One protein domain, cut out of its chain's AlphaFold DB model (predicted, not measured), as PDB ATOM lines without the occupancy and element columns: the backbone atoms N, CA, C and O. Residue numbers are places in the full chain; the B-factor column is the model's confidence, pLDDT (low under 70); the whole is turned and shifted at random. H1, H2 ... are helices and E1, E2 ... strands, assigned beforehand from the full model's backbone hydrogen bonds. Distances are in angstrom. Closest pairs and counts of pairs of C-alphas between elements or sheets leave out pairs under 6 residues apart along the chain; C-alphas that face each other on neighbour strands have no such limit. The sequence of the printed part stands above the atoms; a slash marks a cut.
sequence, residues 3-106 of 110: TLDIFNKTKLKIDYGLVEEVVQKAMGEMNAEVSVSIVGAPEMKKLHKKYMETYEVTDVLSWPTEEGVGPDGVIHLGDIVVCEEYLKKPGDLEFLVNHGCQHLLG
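What this domain is: This is residues 3 to 106 of the 110 residues of an uncharacterized protein of Candidatus Amesbacteria bacterium RIFOXYB1_FULL_44_23 (UniProt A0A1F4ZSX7). A four-stranded sheet forms the middle layer, with helices H1 and H3 side by side over one face and the smaller helix H2 over the other, near one end of the strands. A loop between E3 and E4 extends past the other end of the strands. The printed part has 104 residues, with three named helices and four named strands in the order E1, H1, E2, H2, E3, E4, H3. The sheet is mixed, in the order E1, E2, E4, E3, and the class is mixed, helices and strands. The whole is compact, with a radius of gyration of the C-alphas of 13.5 A and spans of 36 by 31 by 20 A.

Where its parts are: Strand E1 is residues 3 to 8, with C-alpha 3 at (-45.610, 452.709, -20.259). Helix H1, residues 16 to 27, is 16.5 A long from first to last C-alpha. Strand E2, residues 32 to 39, measures 22.9 A, and helix H2, residues 41 to 51, measures 15.1 A. Strand E3 is residues 60 to 64, and E4, the longest strand, is residues 75 to 83 and measures 25.2 A. Helix H3, residues 92 to 104, measures 18.4 A and ends with C-alpha 104 at (-57.891, 459.775, -16.811).

How they stand to each other: E1 and E2 are parallel neighbours at 6 degrees, with N 5 and O 34 within hydrogen-bond range at 3.1 A. E1, H1 and E2 make a strand-helix-strand unit, two parallel neighbour strands with a helix between, and its crossover is left-handed. E2 and E4 are parallel at 14 degrees, with N 37 and O 80 at 2.8 A. E4 and E3 are antiparallel at 164 degrees and form a hairpin, with N 81 and O 61 at 2.8 A. The sheet and its helices make three layers, with helices on both faces of the sheet: H1 and H3 are on the same face and H2 is on the opposite face. H1 lies over E1 and E2 at a height over the sheet of 9.7 A. H3 lies over E4 and E3 at a height of 8.4 A; the closest C-alphas of H3 and E4 are those of Gly 100 and Ile 80, 5.6 A apart. H1 and H3 touch, the C-alphas of Val 22 and Asn 98 being closest at 6.2 A, and run the same way at a shallow tilt of 34 degrees, only just short of steep. H2 lies over E4 and E3 at a height of 9.7 A; its closest C-alpha pair with E4 is Ala 41 and Cys 83, 6.2 A. H2 is apart from H1 and H3. In H1, H2 and H3 every O i to N i+4 pair is within hydrogen-bond range.

The domain as a whole: The two C-alphas farthest apart are those of Pro 71 and Lys 89, 41.1 A. The printed part has no cut, and no link is long. The mean pLDDT of the printed part is 94.8, and no printed residue is under 70.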
ATOM      1  N   THR A   3     -46.797 451.874 -20.405       94.69
ATOM      2  CA  THR A   3     -45.610 452.709 -20.259       94.69
ATOM      3  C   THR A   3     -45.907 453.737 -19.174       94.69
ATOM      4  O   THR A   3     -46.903 454.457 -19.253       94.69
ATOM      5  N   LEU A   4     -45.076 453.771 -18.136       96.81
ATOM      6  CA  LEU A   4     -45.251 454.659 -16.992       96.81
ATOM      7  C   LEU A   4     -43.980 455.465 -16.752       96.81
ATOM      8  O   LEU A   4     -42.932 454.894 -16.453       96.81
ATOM      9  N   ASP A   5     -44.115 456.787 -16.789       97.62
ATOM     10  CA  ASP A   5     -43.080 457.711 -16.341       97.62
ATOM     11  C   ASP A   5     -43.414 458.249 -14.950       97.62
ATOM     12  O   ASP A   5     -44.529 458.705 -14.689       97.62
ATOM     13  N   ILE A   6     -42.441 458.213 -14.035       98.12
ATOM     14  CA  ILE A   6     -42.621 458.714 -12.668       98.12
ATOM     15  C   ILE A   6     -41.606 459.813 -12.370       98.12
ATOM     16  O   ILE A   6     -40.394 459.595 -12.397       98.12
ATOM     17  N   PHE A   7     -42.105 460.988 -11.992       98.31
ATOM     18  CA  PHE A   7     -41.293 462.152 -11.655       98.31
ATOM     19  C   PHE A   7     -41.508 462.561 -10.203       98.31
ATOM     20  O   PHE A   7     -42.538 463.126  -9.845       98.31
ATOM     21  N   ASN A   8     -40.508 462.358  -9.351       98.12
ATOM     22  CA  ASN A   8     -40.529 462.915  -8.003       98.12
ATOM     23  C   ASN A   8     -39.798 464.263  -7.969       98.12
ATOM     24  O   ASN A   8     -38.570 464.318  -8.020       98.12
ATOM     25  N   LYS A   9     -40.557 465.361  -7.886       97.94
ATOM     26  CA  LYS A   9     -40.025 466.735  -7.821       97.94
ATOM     27  C   LYS A   9     -39.895 467.240  -6.383       97.94
ATOM     28  O   LYS A   9     -39.778 468.447  -6.161       97.94
ATOM     29  N   THR A  10     -39.929 466.340  -5.406       97.00
ATOM     30  CA  THR A  10     -39.854 466.676  -3.986       97.00
ATOM     31  C   THR A  10     -38.727 465.921  -3.283       97.00
ATOM     32  O   THR A  10     -37.928 465.221  -3.906       97.00
ATOM     33  N   LYS A  11     -38.599 466.123  -1.967       96.94
ATOM     34  CA  LYS A  11     -37.636 465.396  -1.122       96.94
ATOM     35  C   LYS A  11     -38.254 464.170  -0.447       96.94
ATOM     36  O   LYS A  11     -37.536 463.435   0.232       96.94
ATOM     37  N   LEU A  12     -39.565 463.976  -0.579       95.44
ATOM     38  CA  LEU A  12     -40.269 462.845   0.008       95.44
ATOM     39  C   LEU A  12     -39.777 461.554  -0.651       95.44
ATOM     40  O   LEU A  12     -39.658 461.473  -1.873       95.44
ATOM     41  N   LYS A  13     -39.482 460.530   0.153       96.19
ATOM     42  CA  LYS A  13     -39.170 459.203  -0.380       96.19
ATOM     43  C   LYS A  13     -40.468 458.557  -0.858       96.19
ATOM     44  O   LYS A  13     -41.377 458.362  -0.058       96.19
ATOM     45  N   ILE A  14     -40.519 458.218  -2.140       96.12
ATOM     46  CA  ILE A  14     -41.671 457.596  -2.795       96.12
ATOM     47  C   ILE A  14     -41.347 456.137  -3.101       96.12
ATOM     48  O   ILE A  14     -40.216 455.808  -3.466       96.12
ATOM     49  N   ASP A  15     -42.341 455.273  -2.924       96.94
ATOM     50  CA  ASP A  15     -42.283 453.886  -3.366       96.94
ATOM     51  C   ASP A  15     -42.734 453.807  -4.828       96.94
ATOM     52  O   ASP A  15     -43.924 453.838  -5.128       96.94
ATOM     53  N   TYR A  16     -41.768 453.761  -5.746       97.19
ATOM     54  CA  TYR A  16     -42.043 453.687  -7.183       97.19
ATOM     55  C   TYR A  16     -42.707 452.366  -7.590       97.19
ATOM     56  O   TYR A  16     -43.509 452.369  -8.519       97.19
ATOM     57  N   GLY A  17     -42.418 451.269  -6.881       98.00
ATOM     58  CA  GLY A  17     -43.025 449.967  -7.165       98.00
ATOM     59  C   GLY A  17     -44.517 449.965  -6.840       98.00
ATOM     60  O   GLY A  17     -45.312 449.458  -7.622       98.00
ATOM     61  N   LEU A  18     -44.910 450.623  -5.744       97.81
ATOM     62  CA  LEU A  18     -46.324 450.822  -5.421       97.81
ATOM     63  C   LEU A  18     -47.048 451.650  -6.493       97.81
ATOM     64  O   LEU A  18     -48.155 451.303  -6.889       97.81
ATOM     65  N   VAL A  19     -46.438 452.740  -6.973       98.19
ATOM     66  CA  VAL A  19     -47.035 453.566  -8.040       98.19
ATOM     67  C   VAL A  19     -47.225 452.740  -9.314       98.19
ATOM     68  O   VAL A  19     -48.300 452.785  -9.909       98.19
ATOM     69  N   GLU A  20     -46.217 451.958  -9.701       97.50
ATOM     70  CA  GLU A  20     -46.287 451.062 -10.855       97.50
ATOM     71  C   GLU A  20     -47.400 450.017 -10.705       97.50
ATOM     72  O   GLU A  20     -48.229 449.886 -11.606       97.50
ATOM     73  N   GLU A  21     -47.479 449.333  -9.560       97.38
ATOM     74  CA  GLU A  21     -48.516 448.332  -9.286       97.38
ATOM     75  C   GLU A  21     -49.925 448.931  -9.404       97.38
ATOM     76  O   GLU A  21     -50.803 448.360 -10.060       97.38
ATOM     77  N   VAL A  22     -50.144 450.102  -8.803       97.81
ATOM     78  CA  VAL A  22     -51.450 450.773  -8.798       97.81
ATOM     79  C   VAL A  22     -51.860 451.199 -10.204       97.81
ATOM     80  O   VAL A  22     -52.995 450.944 -10.610       97.81
ATOM     81  N   VAL A  23     -50.945 451.802 -10.969       97.50
ATOM     82  CA  VAL A  23     -51.216 452.214 -12.353       97.50
ATOM     83  C   VAL A  23     -51.491 450.993 -13.232       97.50
ATOM     84  O   VAL A  23     -52.493 450.970 -13.946       97.50
ATOM     85  N   GLN A  24     -50.665 449.945 -13.153       95.94
ATOM     86  CA  GLN A  24     -50.875 448.713 -13.922       95.94
ATOM     87  C   GLN A  24     -52.233 448.081 -13.607       95.94
ATOM     88  O   GLN A  24     -52.968 447.698 -14.518       95.94
ATOM     89  N   LYS A  25     -52.612 448.021 -12.328       96.12
ATOM     90  CA  LYS A  25     -53.910 447.492 -11.903       96.12
ATOM     91  C   LYS A  25     -55.081 448.336 -12.408       96.12
ATOM     92  O   LYS A  25     -56.106 447.771 -12.784       96.12
ATOM     93  N   ALA A  26     -54.946 449.663 -12.420       94.75
ATOM     94  CA  ALA A  26     -55.991 450.562 -12.905       94.75
ATOM     95  C   ALA A  26     -56.201 450.451 -14.425       94.75
ATOM     96  O   ALA A  26     -57.345 450.465 -14.881       94.75
ATOM     97  N   MET A  27     -55.116 450.308 -15.191       92.38
ATOM     98  CA  MET A  27     -55.146 450.272 -16.661       92.38
ATOM     99  C   MET A  27     -55.352 448.864 -17.239       92.38
ATOM    100  O   MET A  27     -55.765 448.717 -18.389       92.38
ATOM    101  N   GLY A  28     -55.094 447.809 -16.465       91.44
ATOM    102  CA  GLY A  28     -55.286 446.425 -16.900       91.44
ATOM    103  C   GLY A  28     -54.439 446.071 -18.127       91.44
ATOM    104  O   GLY A  28     -53.230 446.282 -18.151       91.44
ATOM    105  N   GLU A  29     -55.075 445.516 -19.163       90.56
ATOM    106  CA  GLU A  29     -54.394 445.061 -20.388       90.56
ATOM    107  C   GLU A  29     -54.174 446.171 -21.432       90.56
ATOM    108  O   GLU A  29     -53.679 445.898 -22.529       90.56
ATOM    109  N   MET A  30     -54.516 447.425 -21.113       90.56
ATOM    110  CA  MET A  30     -54.361 448.546 -22.042       90.56
ATOM    111  C   MET A  30     -52.905 448.686 -22.520       90.56
ATOM    112  O   MET A  30     -51.932 448.448 -21.793       90.56
ATOM    113  N   ASN A  31     -52.747 449.061 -23.789       93.12
ATOM    114  CA  ASN A  31     -51.477 449.528 -24.322       93.12
ATOM    115  C   ASN A  31     -51.461 451.045 -24.199       93.12
ATOM    116  O   ASN A  31     -51.984 451.714 -25.080       93.12
ATOM    117  N   ALA A  32     -50.990 451.566 -23.069       93.31
ATOM    118  CA  ALA A  32     -51.205 452.961 -22.709       93.31
ATOM    119  C   ALA A  32     -49.961 453.622 -22.124       93.31
ATOM    120  O   ALA A  32     -49.116 452.943 -21.549       93.31
ATOM    121  N   GLU A  33     -49.893 454.942 -22.236       94.94
ATOM    122  CA  GLU A  33     -48.852 455.777 -21.650       94.94
ATOM    123  C   GLU A  33     -49.457 456.733 -20.619       94.94
ATOM    124  O   GLU A  33     -50.434 457.434 -20.904       94.94
ATOM    125  N   VAL A  34     -48.885 456.741 -19.415       96.31
ATOM    126  CA  VAL A  34     -49.297 457.598 -18.296       96.31
ATOM    127  C   VAL A  34     -48.058 458.198 -17.644       96.31
ATOM    128  O   VAL A  34     -47.071 457.502 -17.415       96.31
ATOM    129  N   SER A  35     -48.138 459.470 -17.265       97.94
ATOM    130  CA  SER A  35     -47.131 460.126 -16.430       97.94
ATOM    131  C   SER A  35     -47.665 460.390 -15.024       97.94
ATOM    132  O   SER A  35     -48.771 460.895 -14.858       97.94
ATOM    133  N   VAL A  36     -46.870 460.098 -13.991       98.56
ATOM    134  CA  VAL A  36     -47.182 460.410 -12.586       98.56
ATOM    135  C   VAL A  36     -46.109 461.329 -12.011       98.56
ATOM    136  O   VAL A  36     -44.942 460.964 -11.892       98.56
ATOM    137  N   SER A  37     -46.499 462.532 -11.599       98.62
ATOM    138  CA  SER A  37     -45.613 463.509 -10.963       98.62
ATOM    139  C   SER A  37     -45.974 463.731  -9.498       98.62
ATOM    140  O   SER A  37     -47.105 464.085  -9.187       98.62
ATOM    141  N   ILE A  38     -44.999 463.624  -8.596       98.69
ATOM    142  CA  ILE A  38     -45.139 464.045  -7.196       98.69
ATOM    143  C   ILE A  38     -44.539 465.440  -7.045       98.69
ATOM    144  O   ILE A  38     -43.376 465.666  -7.398       98.69
ATOM    145  N   VAL A  39     -45.325 466.388  -6.537       98.69
ATOM    146  CA  VAL A  39     -44.946 467.803  -6.433       98.69
ATOM    147  C   VAL A  39     -45.254 468.389  -5.058       98.69
ATOM    148  O   VAL A  39     -46.089 467.881  -4.317       98.69
ATOM    149  N   GLY A  40     -44.586 469.489  -4.710       98.44
ATOM    150  CA  GLY A  40     -44.925 470.283  -3.527       98.44
ATOM    151  C   GLY A  40     -46.059 471.277  -3.792       98.44
ATOM    152  O   GLY A  40     -46.339 471.631  -4.942       98.44
ATOM    153  N   ALA A  41     -46.652 471.823  -2.728       97.94
ATOM    154  CA  ALA A  41     -47.728 472.810  -2.842       97.94
ATOM    155  C   ALA A  41     -47.407 474.049  -3.697       97.94
ATOM    156  O   ALA A  41     -48.309 474.509  -4.400       97.94
ATOM    157  N   PRO A  42     -46.180 474.616  -3.711       97.69
ATOM    158  CA  PRO A  42     -45.880 475.748  -4.586       97.69
ATOM    159  C   PRO A  42     -46.072 475.431  -6.070       97.69
ATOM    160  O   PRO A  42     -46.507 476.296  -6.822       97.69
ATOM    161  N   GLU A  43     -45.751 474.208  -6.492       97.94
ATOM    162  CA  GLU A  43     -45.931 473.779  -7.878       97.94
ATOM    163  C   GLU A  43     -47.393 473.424  -8.152       97.94
ATOM    164  O   GLU A  43     -47.942 473.878  -9.153       97.94
ATOM    165  N   MET A  44     -48.057 472.736  -7.215       98.19
ATOM    166  CA  MET A  44     -49.492 472.455  -7.309       98.19
ATOM    167  C   MET A  44     -50.312 473.745  -7.485       98.19
ATOM    168  O   MET A  44     -51.115 473.837  -8.406       98.19
ATOM    169  N   LYS A  45     -50.027 474.801  -6.705       97.19
ATOM    170  CA  LYS A  45     -50.683 476.117  -6.853       97.19
ATOM    171  C   LYS A  45     -50.473 476.746  -8.224       97.19
ATOM    172  O   LYS A  45     -51.379 477.384  -8.752       97.19
ATOM    173  N   LYS A  46     -49.272 476.623  -8.801       97.38
ATOM    174  CA  LYS A  46     -48.998 477.158 -10.143       97.38
ATOM    175  C   LYS A  46     -49.797 476.410 -11.202       97.38
ATOM    176  O   LYS A  46     -50.336 477.055 -12.096       97.38
ATOM    177  N   LEU A  47     -49.866 475.084 -11.096       97.00
ATOM    178  CA  LEU A  47     -50.644 474.248 -12.004       97.00
ATOM    179  C   LEU A  47     -52.136 474.569 -11.884       97.00
ATOM    180  O   LEU A  47     -52.772 474.860 -12.892       97.00
ATOM    181  N   HIS A  48     -52.657 474.651 -10.661       96.44
ATOM    182  CA  HIS A  48     -54.041 475.041 -10.405       96.44
ATOM    183  C   HIS A  48     -54.352 476.426 -10.987       96.44
ATOM    184  O   HIS A  48     -55.328 476.600 -11.706       96.44
ATOM    185  N   LYS A  49     -53.455 477.405 -10.809       95.62
ATOM    186  CA  LYS A  49     -53.623 478.734 -11.416       95.62
ATOM    187  C   LYS A  49     -53.665 478.676 -12.938       95.62
ATOM    188  O   LYS A  49     -54.430 479.405 -13.559       95.62
ATOM    189  N   LYS A  50     -52.779 477.874 -13.529       95.50
ATOM    190  CA  LYS A  50     -52.592 477.790 -14.977       95.50
ATOM    191  C   LYS A  50     -53.773 477.111 -15.670       95.50
ATOM    192  O   LYS A  50     -54.114 477.520 -16.771       95.50
ATOM    193  N   TYR A  51     -54.354 476.093 -15.042       93.44
ATOM    194  CA  TYR A  51     -55.309 475.194 -15.690       93.44
ATOM    195  C   TYR A  51     -56.716 475.210 -15.074       93.44
ATOM    196  O   TYR A  51     -57.661 474.846 -15.759       93.44
ATOM    197  N   MET A  52     -56.863 475.648 -13.819       91.00
ATOM    198  CA  MET A  52     -58.141 475.734 -13.084       91.00
ATOM    199  C   MET A  52     -58.517 477.187 -12.732       91.00
ATOM    200  O   MET A  52     -59.454 477.421 -11.973       91.00
ATOM    201  N   GLU A  53     -57.739 478.168 -13.212       91.81
ATOM    202  CA  GLU A  53     -57.938 479.618 -13.015       91.81
ATOM    203  C   GLU A  53     -58.053 480.074 -11.543       91.81
ATOM    204  O   GLU A  53     -58.516 481.172 -11.234       91.81
ATOM    205  N   THR A  54     -57.570 479.254 -10.610       89.19
ATOM    206  CA  THR A  54     -57.713 479.437  -9.156       89.19
ATOM    207  C   THR A  54     -56.402 479.093  -8.445       89.19
ATOM    208  O   THR A  54     -55.624 478.270  -8.918       89.19
ATOM    209  N   TYR A  55     -56.099 479.737  -7.312       90.38
ATOM    210  CA  TYR A  55     -54.788 479.632  -6.642       90.38
ATOM    211  C   TYR A  55     -54.807 478.707  -5.417       90.38
ATOM    212  O   TYR A  55     -54.385 479.093  -4.321       90.38
ATOM    213  N   GLU A  56     -55.313 477.491  -5.594       93.31
ATOM    214  CA  GLU A  56     -55.518 476.528  -4.510       93.31
ATOM    215  C   GLU A  56     -54.456 475.423  -4.517       93.31
ATOM    216  O   GLU A  56     -53.763 475.195  -5.510       93.31
ATOM    217  N   VAL A  57     -54.279 474.771  -3.366       96.69
ATOM    218  CA  VAL A  57     -53.572 473.486  -3.294       96.69
ATOM    219  C   VAL A  57     -54.646 472.415  -3.271       96.69
ATOM    220  O   VAL A  57     -55.539 472.488  -2.432       96.69
ATOM    221  N   THR A  58     -54.528 471.436  -4.158       96.25
ATOM    222  CA  THR A  58     -55.340 470.222  -4.128       96.25
ATOM    223  C   THR A  58     -54.443 468.996  -3.964       96.25
ATOM    224  O   THR A  58     -53.213 469.096  -4.051       96.25
ATOM    225  N   ASP A  59     -55.052 467.854  -3.687       97.44
ATOM    226  CA  ASP A  59     -54.383 466.574  -3.488       97.44
ATOM    227  C   ASP A  59     -53.865 465.970  -4.797       97.44
ATOM    228  O   ASP A  59     -52.704 465.561  -4.866       97.44
ATOM    229  N   VAL A  60     -54.690 465.970  -5.841       97.75
ATOM    230  CA  VAL A  60     -54.377 465.430  -7.159       97.75
ATOM    231  C   VAL A  60     -54.976 466.295  -8.269       97.75
ATOM    232  O   VAL A  60     -56.059 466.860  -8.135       97.75
ATOM    233  N   LEU A  61     -54.257 466.404  -9.382       96.88
ATOM    234  CA  LEU A  61     -54.772 466.892 -10.660       96.88
ATOM    235  C   LEU A  61     -54.530 465.826 -11.722       96.88
ATOM    236  O   LEU A  61     -53.558 465.070 -11.646       96.88
ATOM    237  N   SER A  62     -55.421 465.733 -12.701       95.88
ATOM    238  CA  SER A  62     -55.304 464.771 -13.794       95.88
ATOM    239  C   SER A  62     -55.711 465.420 -15.107       95.88
ATOM    240  O   SER A  62     -56.784 466.015 -15.186       95.88
ATOM    241  N   TRP A  63     -54.854 465.318 -16.119       93.50
ATOM    242  CA  TRP A  63     -55.108 465.851 -17.455       93.50
ATOM    243  C   TRP A  63     -55.134 464.718 -18.468       93.50
ATOM    244  O   TRP A  63     -54.067 464.199 -18.801       93.50
ATOM    245  N   PRO A  64     -56.321 464.335 -18.966       91.25
ATOM    246  CA  PRO A  64     -56.396 463.441 -20.103       91.25
ATOM    247  C   PRO A  64     -55.846 464.137 -21.350       91.25
ATOM    248  O   PRO A  64     -56.089 465.329 -21.556       91.25
ATOM    249  N   THR A  65     -55.115 463.405 -22.186       87.06
ATOM    250  CA  THR A  65     -54.733 463.918 -23.511       87.06
ATOM    251  C   THR A  65     -55.883 463.770 -24.505       87.06
ATOM    252  O   THR A  65     -56.677 462.830 -24.446       87.06
ATOM    253  N   GLU A  66     -55.962 464.713 -25.442       78.19
ATOM    254  CA  GLU A  66     -56.930 464.693 -26.541       78.19
ATOM    255  C   GLU A  66     -56.485 463.781 -27.698       78.19
ATOM    256  O   GLU A  66     -57.291 463.456 -28.568       78.19
ATOM    257  N   GLU A  67     -55.215 463.353 -27.718       74.69
ATOM    258  CA  GLU A  67     -54.621 462.593 -28.830       74.69
ATOM    259  C   GLU A  67     -55.161 461.157 -28.948       74.69
ATOM    260  O   GLU A  67     -55.103 460.564 -30.026       74.69
ATOM    261  N   GLY A  68     -55.754 460.607 -27.882       77.88
ATOM    262  CA  GLY A  68     -56.377 459.285 -27.901       77.88
ATOM    263  C   GLY A  68     -55.386 458.168 -28.245       77.88
ATOM    264  O   GLY A  68     -54.428 457.931 -27.511       77.88
ATOM    265  N   VAL A  69     -55.646 457.439 -29.335       86.25
ATOM    266  CA  VAL A  69     -54.788 456.333 -29.793       86.25
ATOM    267  C   VAL A  69     -53.789 456.850 -30.826       86.25
ATOM    268  O   VAL A  69     -54.182 457.264 -31.919       86.25
ATOM    269  N   GLY A  70     -52.503 456.778 -30.493       86.44
ATOM    270  CA  GLY A  70     -51.397 457.098 -31.384       86.44
ATOM    271  C   GLY A  70     -51.305 456.153 -32.594       86.44
ATOM    272  O   GLY A  70     -51.890 455.065 -32.609       86.44
ATOM    273  N   PRO A  71     -50.555 456.535 -33.646       85.56
ATOM    274  CA  PRO A  71     -50.395 455.732 -34.864       85.56
ATOM    275  C   PRO A  71     -49.666 454.394 -34.644       85.56
ATOM    276  O   PRO A  71     -49.721 453.514 -35.501       85.56
ATOM    277  N   ASP A  72     -48.988 454.234 -33.509       88.50
ATOM    278  CA  ASP A  72     -48.350 453.004 -33.034       88.50
ATOM    279  C   ASP A  72     -49.298 452.099 -32.220       88.50
ATOM    280  O   ASP A  72     -48.909 451.008 -31.797       88.50
ATOM    281  N   GLY A  73     -50.552 452.521 -32.019       87.19
ATOM    282  CA  GLY A  73     -51.545 451.806 -31.224       87.19
ATOM    283  C   GLY A  73     -51.380 451.988 -29.712       87.19
ATOM    284  O   GLY A  73     -51.975 451.220 -28.950       87.19
ATOM    285  N   VAL A  74     -50.568 452.951 -29.260       91.00
ATOM    286  CA  VAL A  74     -50.465 453.334 -27.844       91.00
ATOM    287  C   VAL A  74     -51.559 454.348 -27.514       91.00
ATOM    288  O   VAL A  74     -51.789 455.308 -28.239       91.00
ATOM    289  N   ILE A  75     -52.268 454.124 -26.413       90.81
ATOM    290  CA  ILE A  75     -53.244 455.059 -25.861       90.81
ATOM    291  C   ILE A  75     -52.478 456.034 -24.976       90.81
ATOM    292  O   ILE A  75     -52.092 455.684 -23.860       90.81
ATOM    293  N   HIS A  76     -52.268 457.258 -25.433       92.06
ATOM    294  CA  HIS A  76     -51.754 458.281 -24.536       92.06
ATOM    295  C   HIS A  76     -52.911 458.651 -23.599       92.06
ATOM    296  O   HIS A  76     -53.977 459.049 -24.060       92.06
ATOM    297  N   LEU A  77     -52.764 458.417 -22.293       92.25
ATOM    298  CA  LEU A  77     -53.811 458.715 -21.310       92.25
ATOM    299  C   LEU A  77     -53.595 460.075 -20.661       92.25
ATOM    300  O   LEU A  77     -54.575 460.747 -20.371       92.25
ATOM    301  N   GLY A  78     -52.344 460.497 -20.487       94.38
ATOM    302  CA  GLY A  78     -51.988 461.828 -19.998       94.38
ATOM    303  C   GLY A  78     -51.314 461.818 -18.628       94.38
ATOM    304  O   GLY A  78     -50.567 460.894 -18.290       94.38
ATOM    305  N   ASP A  79     -51.555 462.872 -17.854       96.56
ATOM    306  CA  ASP A  79     -50.758 463.217 -16.677       96.56
ATOM    307  C   ASP A  79     -51.557 463.131 -15.377       96.56
ATOM    308  O   ASP A  79     -52.661 463.663 -15.275       96.56
ATOM    309  N   ILE A  80     -50.945 462.558 -14.342       98.19
ATOM    310  CA  ILE A  80     -51.397 462.596 -12.950       98.19
ATOM    311  C   ILE A  80     -50.373 463.389 -12.143       98.19
ATOM    312  O   ILE A  80     -49.180 463.084 -12.151       98.19
ATOM    313  N   VAL A  81     -50.826 464.389 -11.392       98.50
ATOM    314  CA  VAL A  81     -49.975 465.186 -10.504       98.50
ATOM    315  C   VAL A  81     -50.488 465.076  -9.078       98.50
ATOM    316  O   VAL A  81     -51.585 465.535  -8.795       98.50
ATOM    317  N   VAL A  82     -49.689 464.520  -8.171       98.56
ATOM    318  CA  VAL A  82     -50.022 464.351  -6.748       98.56
ATOM    319  C   VAL A  82     -49.238 465.350  -5.902       98.56
ATOM    320  O   VAL A  82     -48.025 465.509  -6.059       98.56
ATOM    321  N   CYS A  83     -49.915 466.017  -4.969       98.44
ATOM    322  CA  CYS A  83     -49.293 466.930  -4.019       98.44
ATOM    323  C   CYS A  83     -48.798 466.179  -2.773       98.44
ATOM    324  O   CYS A  83     -49.580 465.577  -2.037       98.44
ATOM    325  N   GLU A  84     -47.502 466.277  -2.467       98.06
ATOM    326  CA  GLU A  84     -46.898 465.612  -1.303       98.06
ATOM    327  C   GLU A  84     -47.493 466.070   0.038       98.06
ATOM    328  O   GLU A  84     -47.396 465.366   1.046       98.06
ATOM    329  N   GLU A  85     -48.122 467.252   0.080       97.38
ATOM    330  CA  GLU A  85     -48.759 467.739   1.301       97.38
ATOM    331  C   GLU A  85     -49.897 466.825   1.767       97.38
ATOM    332  O   GLU A  85     -50.156 466.778   2.968       97.38
ATOM    333  N   TYR A  86     -50.480 466.038   0.864       97.94
ATOM    334  CA  TYR A  86     -51.586 465.124   1.144       97.94
ATOM    335  C   TYR A  86     -51.131 463.678   1.380       97.94
ATOM    336  O   TYR A  86     -51.953 462.832   1.700       97.94
ATOM    337  N   LEU A  87     -49.825 463.394   1.307       97.44
ATOM    338  CA  LEU A  87     -49.243 462.079   1.592       97.44
ATOM    339  C   LEU A  87     -48.840 461.977   3.070       97.44
ATOM    340  O   LEU A  87     -47.658 462.001   3.420       97.44
ATOM    341  N   LYS A  88     -49.828 461.947   3.969       96.06
ATOM    342  CA  LYS A  88     -49.616 462.024   5.428       96.06
ATOM    343  C   LYS A  88     -49.716 460.681   6.137       96.06
ATOM    344  O   LYS A  88     -49.173 460.533   7.233       96.06
ATOM    345  N   LYS A  89     -50.425 459.725   5.552       95.75
ATOM    346  CA  LYS A  89     -50.758 458.428   6.130       95.75
ATOM    347  C   LYS A  89     -50.384 457.304   5.160       95.75
ATOM    348  O   LYS A  89     -50.349 457.506   3.946       95.75
ATOM    349  N   PRO A  90     -50.114 456.095   5.683       94.19
ATOM    350  CA  PRO A  90     -50.017 454.906   4.846       94.19
ATOM    351  C   PRO A  90     -51.279 454.742   3.989       94.19
ATOM    352  O   PRO A  90     -52.387 454.874   4.506       94.19
ATOM    353  N   GLY A  91     -51.099 454.454   2.701       96.25
ATOM    354  CA  GLY A  91     -52.190 454.294   1.734       96.25
ATOM    355  C   GLY A  91     -52.559 455.560   0.954       96.25
ATOM    356  O   GLY A  91     -53.148 455.431  -0.114       96.25
ATOM    357  N   ASP A  92     -52.159 456.761   1.394       98.06
ATOM    358  CA  ASP A  92     -52.505 458.006   0.682       98.06
ATOM    359  C   ASP A  92     -51.942 458.022  -0.751       98.06
ATOM    360  O   ASP A  92     -52.617 458.449  -1.681       98.06
ATOM    361  N   LEU A  93     -50.720 457.508  -0.947       98.19
ATOM    362  CA  LEU A  93     -50.096 457.439  -2.272       98.19
ATOM    363  C   LEU A  93     -50.876 456.518  -3.218       98.19
ATOM    364  O   LEU A  93     -51.186 456.919  -4.335       98.19
ATOM    365  N   GLU A  94     -51.213 455.310  -2.762       98.25
ATOM    366  CA  GLU A  94     -52.019 454.354  -3.531       98.25
ATOM    367  C   GLU A  94     -53.385 454.951  -3.876       98.25
ATOM    368  O   GLU A  94     -53.806 454.918  -5.032       98.25
ATOM    369  N   PHE A  95     -54.050 455.547  -2.884       98.06
ATOM    370  CA  PHE A  95     -55.359 456.156  -3.058       98.06
ATOM    371  C   PHE A  95     -55.329 457.282  -4.096       98.06
ATOM    372  O   PHE A  95     -56.122 457.251  -5.035       98.06
ATOM    373  N   LEU A  96     -54.408 458.244  -3.967       98.12
ATOM    374  CA  LEU A  96     -54.354 459.413  -4.849       98.12
ATOM    375  C   LEU A  96     -53.905 459.061  -6.271       98.12
ATOM    376  O   LEU A  96     -54.444 459.611  -7.229       98.12
ATOM    377  N   VAL A  97     -52.971 458.119  -6.434       98.25
ATOM    378  CA  VAL A  97     -52.578 457.633  -7.766       98.25
ATOM    379  C   VAL A  97     -53.744 456.905  -8.429       98.25
ATOM    380  O   VAL A  97     -54.057 457.187  -9.586       98.25
ATOM    381  N   ASN A  98     -54.438 456.021  -7.706       97.50
ATOM    382  CA  ASN A  98     -55.624 455.355  -8.240       97.50
ATOM    383  C   ASN A  98     -56.737 456.363  -8.567       97.50
ATOM    384  O   ASN A  98     -57.386 456.228  -9.600       97.50
ATOM    385  N   HIS A  99     -56.939 457.379  -7.725       96.88
ATOM    386  CA  HIS A  99     -57.916 458.439  -7.962       96.88
ATOM    387  C   HIS A  99     -57.615 459.190  -9.264       96.88
ATOM    388  O   HIS A  99     -58.487 459.293 -10.128       96.88
ATOM    389  N   GLY A 100     -56.360 459.605  -9.466       97.19
ATOM    390  CA  GLY A 100     -55.931 460.221 -10.721       97.19
ATOM    391  C   GLY A 100     -56.115 459.302 -11.933       97.19
ATOM    392  O   GLY A 100     -56.600 459.737 -12.976       97.19
ATOM    393  N   CYS A 101     -55.835 458.001 -11.786       96.19
ATOM    394  CA  CYS A 101     -56.097 457.019 -12.841       96.19
ATOM    395  C   CYS A 101     -57.584 456.956 -13.216       96.19
ATOM    396  O   CYS A 101     -57.907 456.901 -14.401       96.19
ATOM    397  N   GLN A 102     -58.501 456.979 -12.239       94.88
ATOM    398  CA  GLN A 102     -59.939 456.971 -12.531       94.88
ATOM    399  C   GLN A 102     -60.364 458.225 -13.309       94.88
ATOM    400  O   GLN A 102     -61.127 458.100 -14.270       94.88
ATOM    401  N   HIS A 103     -59.819 459.402 -12.974       93.44
ATOM    402  CA  HIS A 103     -60.063 460.626 -13.741       93.44
ATOM    403  C   HIS A 103     -59.593 460.514 -15.195       93.44
ATOM    404  O   HIS A 103     -60.358 460.852 -16.096       93.44
ATOM    405  N   LEU A 104     -58.385 459.991 -15.442       93.75
ATOM    406  CA  LEU A 104     -57.891 459.775 -16.811       93.75
ATOM    407  C   LEU A 104     -58.763 458.788 -17.603       93.75
ATOM    408  O   LEU A 104     -58.939 458.941 -18.807       93.75
ATOM    409  N   LEU A 105     -59.357 457.801 -16.928       91.12
ATOM    410  CA  LEU A 105     -60.278 456.830 -17.526       91.12
ATOM    411  C   LEU A 105     -61.713 457.365 -17.703       91.12
ATOM    412  O   LEU A 105     -62.612 456.599 -18.060       91.12
ATOM    413  N   GLY A 106     -61.961 458.651 -17.424       87.31
ATOM    414  CA  GLY A 106     -63.284 459.279 -17.525       87.31
ATOM    415  C   GLY A 106     -64.281 458.817 -16.457       87.31
ATOM    416  O   GLY A 106     -65.480 459.080 -16.560       87.31
TER     417      GLY A 106